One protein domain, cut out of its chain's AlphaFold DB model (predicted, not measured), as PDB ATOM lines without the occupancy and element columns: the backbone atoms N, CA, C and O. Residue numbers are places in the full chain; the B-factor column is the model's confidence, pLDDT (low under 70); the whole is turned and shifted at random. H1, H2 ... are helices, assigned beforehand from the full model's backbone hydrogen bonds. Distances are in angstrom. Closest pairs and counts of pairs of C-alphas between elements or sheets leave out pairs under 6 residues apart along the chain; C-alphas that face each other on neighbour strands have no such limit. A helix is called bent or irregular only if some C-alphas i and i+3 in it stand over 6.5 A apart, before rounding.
ATOM      1  N   SER A  11       7.990  27.486  -0.251       83.94
ATOM      2  CA  SER A  11       7.241  27.176   0.973       83.94
ATOM      3  C   SER A  11       7.284  25.685   1.332       83.94
ATOM      4  O   SER A  11       7.538  25.336   2.483       83.94
ATOM      5  N   VAL A  12       7.132  24.792   0.346       90.62
ATOM      6  CA  VAL A  12       7.137  23.335   0.590       90.62
ATOM      7  C   VAL A  12       8.503  22.851   1.086       90.62
ATOM      8  O   VAL A  12       8.591  22.025   1.997       90.62
ATOM      9  N   TYR A  13       9.590  23.374   0.511       90.62
ATOM     10  CA  TYR A  13      10.944  23.018   0.938       90.62
ATOM     11  C   TYR A  13      11.269  23.560   2.340       90.62
ATOM     12  O   TYR A  13      11.867  22.857   3.161       90.62
ATOM     13  N   GLU A  14      10.842  24.787   2.646       94.38
ATOM     14  CA  GLU A  14      10.993  25.383   3.976       94.38
ATOM     15  C   GLU A  14      10.237  24.578   5.044       94.38
ATOM     16  O   GLU A  14      10.790  24.259   6.098       94.38
ATOM     17  N   GLU A  15       9.016  24.131   4.749       95.31
ATOM     18  CA  GLU A  15       8.251  23.307   5.683       95.31
ATOM     19  C   GLU A  15       8.893  21.928   5.908       95.31
ATOM     20  O   GLU A  15       8.982  21.451   7.047       95.31
ATOM     21  N   LEU A  16       9.388  21.284   4.845       96.19
ATOM     22  CA  LEU A  16      10.065  19.989   4.950       96.19
ATOM     23  C   LEU A  16      11.349  20.088   5.786       96.19
ATOM     24  O   LEU A  16      11.595  19.242   6.654       96.19
ATOM     25  N   THR A  17      12.155  21.127   5.552       95.25
ATOM     26  CA  THR A  17      13.390  21.368   6.310       95.25
ATOM     27  C   THR A  17      13.089  21.697   7.771       95.25
ATOM     28  O   THR A  17      13.706  21.098   8.658       95.25
ATOM     29  N   HIS A  18      12.083  22.533   8.043       96.44
ATOM     30  CA  HIS A  18      11.627  22.833   9.400       96.44
ATOM     31  C   HIS A  18      11.140  21.575  10.139       96.44
ATOM     32  O   HIS A  18      11.579  21.305  11.260       96.44
ATOM     33  N   ARG A  19      10.292  20.744   9.512       96.75
ATOM     34  CA  ARG A  19       9.813  19.480  10.106       96.75
ATOM     35  C   ARG A  19      10.957  18.500  10.369       96.75
ATOM     36  O   ARG A  19      10.957  17.831  11.403       96.75
ATOM     37  N   SER A  20      11.928  18.410   9.459       97.50
ATOM     38  CA  SER A  20      13.108  17.554   9.626       97.50
ATOM     39  C   SER A  20      13.966  18.004  10.812       97.50
ATOM     40  O   SER A  20      14.262  17.198  11.697       97.50
ATOM     41  N   LEU A  21      14.282  19.302  10.883       97.69
ATOM     42  CA  LEU A  21      15.046  19.893  11.981       97.69
ATOM     43  C   LEU A  21      14.325  19.704  13.322       97.69
ATOM     44  O   LEU A  21      14.928  19.233  14.286       97.69
ATOM     45  N   LYS A  22      13.019  19.996  13.370       96.88
ATOM     46  CA  LYS A  22      12.187  19.807  14.565       96.88
ATOM     47  C   LYS A  22      12.248  18.360  15.061       96.88
ATOM     48  O   LYS A  22      12.554  18.146  16.230       96.88
ATOM     49  N   ARG A  23      12.062  17.367  14.180       96.88
ATOM     50  CA  ARG A  23      12.166  15.943  14.556       96.88
ATOM     51  C   ARG A  23      13.552  15.572  15.080       96.88
ATOM     52  O   ARG A  23      13.644  14.750  15.985       96.88
ATOM     53  N   GLN A  24      14.625  16.120  14.508       97.25
ATOM     54  CA  GLN A  24      15.982  15.859  15.006       97.25
ATOM     55  C   GLN A  24      16.182  16.436  16.410       97.25
ATOM     56  O   GLN A  24      16.691  15.742  17.287       97.25
ATOM     57  N   LEU A  25      15.732  17.668  16.646       96.88
ATOM     58  CA  LEU A  25      15.820  18.303  17.960       96.88
ATOM     59  C   LEU A  25      14.925  17.615  19.004       96.88
ATOM     60  O   LEU A  25      15.302  17.540  20.169       96.88
ATOM     61  N   GLU A  26      13.765  17.091  18.603       95.50
ATOM     62  CA  GLU A  26      12.890  16.287  19.469       95.50
ATOM     63  C   GLU A  26      13.527  14.935  19.810       95.50
ATOM     64  O   GLU A  26      13.601  14.581  20.984       95.50
ATOM     65  N   ARG A  27      14.069  14.213  18.818       95.50
ATOM     66  CA  ARG A  27      14.762  12.930  19.045       95.50
ATOM     67  C   ARG A  27      15.986  13.063  19.943       95.50
ATOM     68  O   ARG A  27      16.245  12.172  20.744       95.50
ATOM     69  N   ASN A  28      16.717  14.167  19.823       95.94
ATOM     70  CA  ASN A  28      17.900  14.427  20.639       95.94
ATOM     71  C   ASN A  28      17.559  15.004  22.024       95.94
ATOM     72  O   ASN A  28      18.471  15.278  22.799       95.94
ATOM     73  N   GLY A  29      16.278  15.242  22.332       92.00
ATOM     74  CA  GLY A  29      15.837  15.858  23.588       92.00
ATOM     75  C   GLY A  29      16.076  17.371  23.679       92.00
ATOM     76  O   GLY A  29      15.567  18.010  24.592       92.00
ATOM     77  N   THR A  30      16.759  17.986  22.710       95.31
ATOM     78  CA  THR A  30      17.070  19.424  22.705       95.31
ATOM     79  C   THR A  30      15.817  20.301  22.725       95.31
ATOM     80  O   THR A  30      15.814  21.339  23.382       95.31
ATOM     81  N   MET A  31      14.735  19.898  22.043       94.00
ATOM     82  CA  MET A  31      13.459  20.626  22.139       94.00
ATOM     83  C   MET A  31      12.852  20.549  23.538       94.00
ATOM     84  O   MET A  31      12.262  21.530  23.984       94.00
ATOM     85  N   ALA A  32      12.967  19.400  24.211       89.56
ATOM     86  CA  ALA A  32      12.463  19.243  25.568       89.56
ATOM     87  C   ALA A  32      13.256  20.143  26.523       89.56
ATOM     88  O   ALA A  32      12.638  20.969  27.186       89.56
ATOM     89  N   ASP A  33      14.592  20.086  26.467       91.94
ATOM     90  CA  ASP A  33      15.495  20.934  27.260       91.94
ATOM     91  C   ASP A  33      15.229  22.433  27.044       91.94
ATOM     92  O   ASP A  33      15.212  23.220  27.992       91.94
ATOM     93  N   LEU A  34      14.987  22.849  25.794       95.00
ATOM     94  CA  LEU A  34      14.685  24.244  25.468       95.00
ATOM     95  C   LEU A  34      13.333  24.675  26.040       95.00
ATOM     96  O   LEU A  34      13.248  25.748  26.637       95.00
ATOM     97  N   ARG A  35      12.285  23.853  25.886       93.19
ATOM     98  CA  ARG A  35      10.951  24.144  26.439       93.19
ATOM     99  C   ARG A  35      10.998  24.231  27.960       93.19
ATOM    100  O   ARG A  35      10.485  25.191  28.526       93.19
ATOM    101  N   SER A  36      11.655  23.279  28.615       92.56
ATOM    102  CA  SER A  36      11.764  23.250  30.072       92.56
ATOM    103  C   SER A  36      12.647  24.376  30.619       92.56
ATOM    104  O   SER A  36      12.314  24.977  31.637       92.56
ATOM    105  N   GLY A  37      13.727  24.736  29.920       93.94
ATOM    106  CA  GLY A  37      14.549  25.895  30.275       93.94
ATOM    107  C   GLY A  37      13.804  27.223  30.109       93.94
ATOM    108  O   GLY A  37      13.918  28.107  30.958       93.94
ATOM    109  N   LEU A  38      13.012  27.358  29.042       95.94
ATOM    110  CA  LEU A  38      12.167  28.529  28.811       95.94
ATOM    111  C   LEU A  38      11.065  28.642  29.872       95.94
ATOM    112  O   LEU A  38      10.859  29.732  30.394       95.94
ATOM    113  N   HIS A  39      10.433  27.529  30.248       93.75
ATOM    114  CA  HIS A  39       9.442  27.474  31.324       93.75
ATOM    115  C   HIS A  39      10.004  27.993  32.655       93.75
ATOM    116  O   HIS A  39       9.469  28.940  33.224       93.75
ATOM    117  N   VAL A  40      11.147  27.457  33.097       95.38
ATOM    118  CA  VAL A  40      11.834  27.927  34.312       95.38
ATOM    119  C   VAL A  40      12.154  29.421  34.226       95.38
ATOM    120  O   VAL A  40      11.963  30.156  35.192       95.38
ATOM    121  N   LYS A  41      12.641  29.891  33.071       96.88
ATOM    122  CA  LYS A  41      12.987  31.305  32.887       96.88
ATOM    123  C   LYS A  41      11.761  32.216  32.969       96.88
ATOM    124  O   LYS A  41      11.863  33.284  33.561       96.88
ATOM    125  N   ILE A  42      10.633  31.804  32.390       96.12
ATOM    126  CA  ILE A  42       9.370  32.545  32.488       96.12
ATOM    127  C   ILE A  42       8.925  32.624  33.946       96.12
ATOM    128  O   ILE A  42       8.618  33.715  34.410       96.12
ATOM    129  N   ILE A  43       8.972  31.513  34.685       94.88
ATOM    130  CA  ILE A  43       8.609  31.500  36.106       94.88
ATOM    131  C   ILE A  43       9.495  32.460  36.912       94.88
ATOM    132  O   ILE A  43       8.973  33.267  37.676       94.88
ATOM    133  N   LYS A  44      10.815  32.452  36.686       94.88
ATOM    134  CA  LYS A  44      11.732  33.409  37.332       94.88
ATOM    135  C   LYS A  44      11.401  34.857  36.995       94.88
ATOM    136  O   LYS A  44      11.393  35.697  37.883       94.88
ATOM    137  N   MET A  45      11.101  35.149  35.730       95.94
ATOM    138  CA  MET A  45      10.697  36.497  35.324       95.94
ATOM    139  C   MET A  45       9.387  36.925  35.989       95.94
ATOM    140  O   MET A  45       9.253  38.085  36.365       95.94
ATOM    141  N   ILE A  46       8.428  36.010  36.150       94.31
ATOM    142  CA  ILE A  46       7.177  36.285  36.865       94.31
ATOM    143  C   ILE A  46       7.471  36.574  38.344       94.31
ATOM    144  O   ILE A  46       6.996  37.586  38.849       94.31
ATOM    145  N   GLN A  47       8.308  35.770  39.010       92.44
ATOM    146  CA  GLN A  47       8.730  36.023  40.398       92.44
ATOM    147  C   GLN A  47       9.418  37.384  40.564       92.44
ATOM    148  O   GLN A  47       9.061  38.148  41.459       92.44
ATOM    149  N   GLU A  48      10.372  37.707  39.685       94.12
ATOM    150  CA  GLU A  48      11.093  38.986  39.697       94.12
ATOM    151  C   GLU A  48      10.140  40.175  39.488       94.12
ATOM    152  O   GLU A  48      10.254  41.188  40.179       94.12
ATOM    153  N   ASN A  49       9.172  40.047  38.575       94.94
ATOM    154  CA  ASN A  49       8.199  41.104  38.287       94.94
ATOM    155  C   ASN A  49       7.156  41.288  39.396       94.94
ATOM    156  O   ASN A  49       6.676  42.402  39.588       94.94
ATOM    157  N   LEU A  50       6.818  40.226  40.132       92.94
ATOM    158  CA  LEU A  50       5.926  40.297  41.293       92.94
ATOM    159  C   LEU A  50       6.607  40.915  42.527       92.94
ATOM    160  O   LEU A  50       5.971  41.063  43.565       92.94
ATOM    161  N   GLY A  51       7.894  41.277  42.436       92.81
ATOM    162  CA  GLY A  51       8.659  41.800  43.568       92.81
ATOM    163  C   GLY A  51       8.967  40.744  44.632       92.81
ATOM    164  O   GLY A  51       9.425  41.095  45.721       92.81
ATOM    165  N   GLY A  52       8.737  39.464  44.317       87.62
ATOM    166  CA  GLY A  52       9.034  38.353  45.206       87.62
ATOM    167  C   GLY A  52      10.535  38.250  45.453       87.62
ATOM    168  O   GLY A  52      11.363  38.482  44.560       87.62
ATOM    169  N   ARG A  53      10.922  37.899  46.679       88.81
ATOM    170  CA  ARG A  53      12.336  37.602  46.952       88.81
ATOM    171  C   ARG A  53      12.726  36.322  46.197       88.81
ATOM    172  O   ARG A  53      11.908  35.421  46.072       88.81
ATOM    173  N   PRO A  54      13.990  36.155  45.770       84.75
ATOM    174  CA  PRO A  54      14.423  34.984  44.992       84.75
ATOM    175  C   PRO A  54      14.263  33.621  45.700       84.75
ATOM    176  O   PRO A  54      14.482  32.590  45.075       84.75
ATOM    177  N   ASN A  55      13.901  33.606  46.988       83.88
ATOM    178  CA  ASN A  55      13.637  32.401  47.782       83.88
ATOM    179  C   ASN A  55      12.195  32.352  48.314       83.88
ATOM    180  O   ASN A  55      11.905  31.577  49.222       83.88
ATOM    181  N   GLU A  56      11.319  33.223  47.823       90.88
ATOM    182  CA  GLU A  56       9.916  33.242  48.213       90.88
ATOM    183  C   GLU A  56       9.142  32.239  47.347       90.88
ATOM    184  O   GLU A  56       9.260  32.284  46.116       90.88
ATOM    185  N   PRO A  57       8.410  31.289  47.954       91.88
ATOM    186  CA  PRO A  57       7.632  30.324  47.194       91.88
ATOM    187  C   PRO A  57       6.522  31.002  46.402       91.88
ATOM    188  O   PRO A  57       5.853  31.915  46.884       91.88
TER     189      PRO A  57
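What this domain is: This is residues 11 to 57 of the 497 residues of the protein "uncharacterized protein LOC111065546" of Drosophila obscura (UniProt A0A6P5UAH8). Two long helices, H1 and H2, meet near their ends as an open L, with a short tail, residues 50 to 57, hooked to one side beyond the far end of H2. The L is thin and has no packed core: residues 11 to 21 of H1 and residues 35 to 43 of H2 stand free. The printed part has 47 residues, with two named helices in the order H1, H2 and no named strand, and its class is all helix. It is extended, with a radius of gyration of the C-alphas of 16.6 A, and the C-alphas span 48 by 23 by 8 A.

How they stand to each other: H1, residues 11 to 27, is joined to H2, residues 30 to 49, by a tight link of 2 residues. The two helices only just touch, with 3 pairs of C-alphas within 8 A, and they touch only at the corner by their link. H1 touches H2 with residues 22 to 26 alone, and H2 touches H1 with residues 31 to 32 alone. The closest C-alphas of the two helices are those of Leu 25 and Met 31, 5.3 A apart. Their lines are about perpendicular, at 84 degrees, and their centres are 23.7 A apart. In H1 and H2, every O i to N i+4 pair of the backbone is within hydrogen-bond range.

Where its parts are: H1 begins with C-alpha 11 at (7.241, 27.176, 0.973) and ends with C-alpha 27 at (14.762, 12.930, 19.045), 24.2 A from first to last C-alpha. H2, the longest helix with 20 residues, measures 28.1 A from C-alpha 30 to C-alpha 49, which is at (8.199, 41.104, 38.287). Neither helix is bent.

The domain as a whole: The two C-alphas farthest apart are those of Val 12 and Arg 53, at 48.8 A. The printed part has no cut. The mean pLDDT of the printed part of this model is 93.6, and no printed residue is under 70.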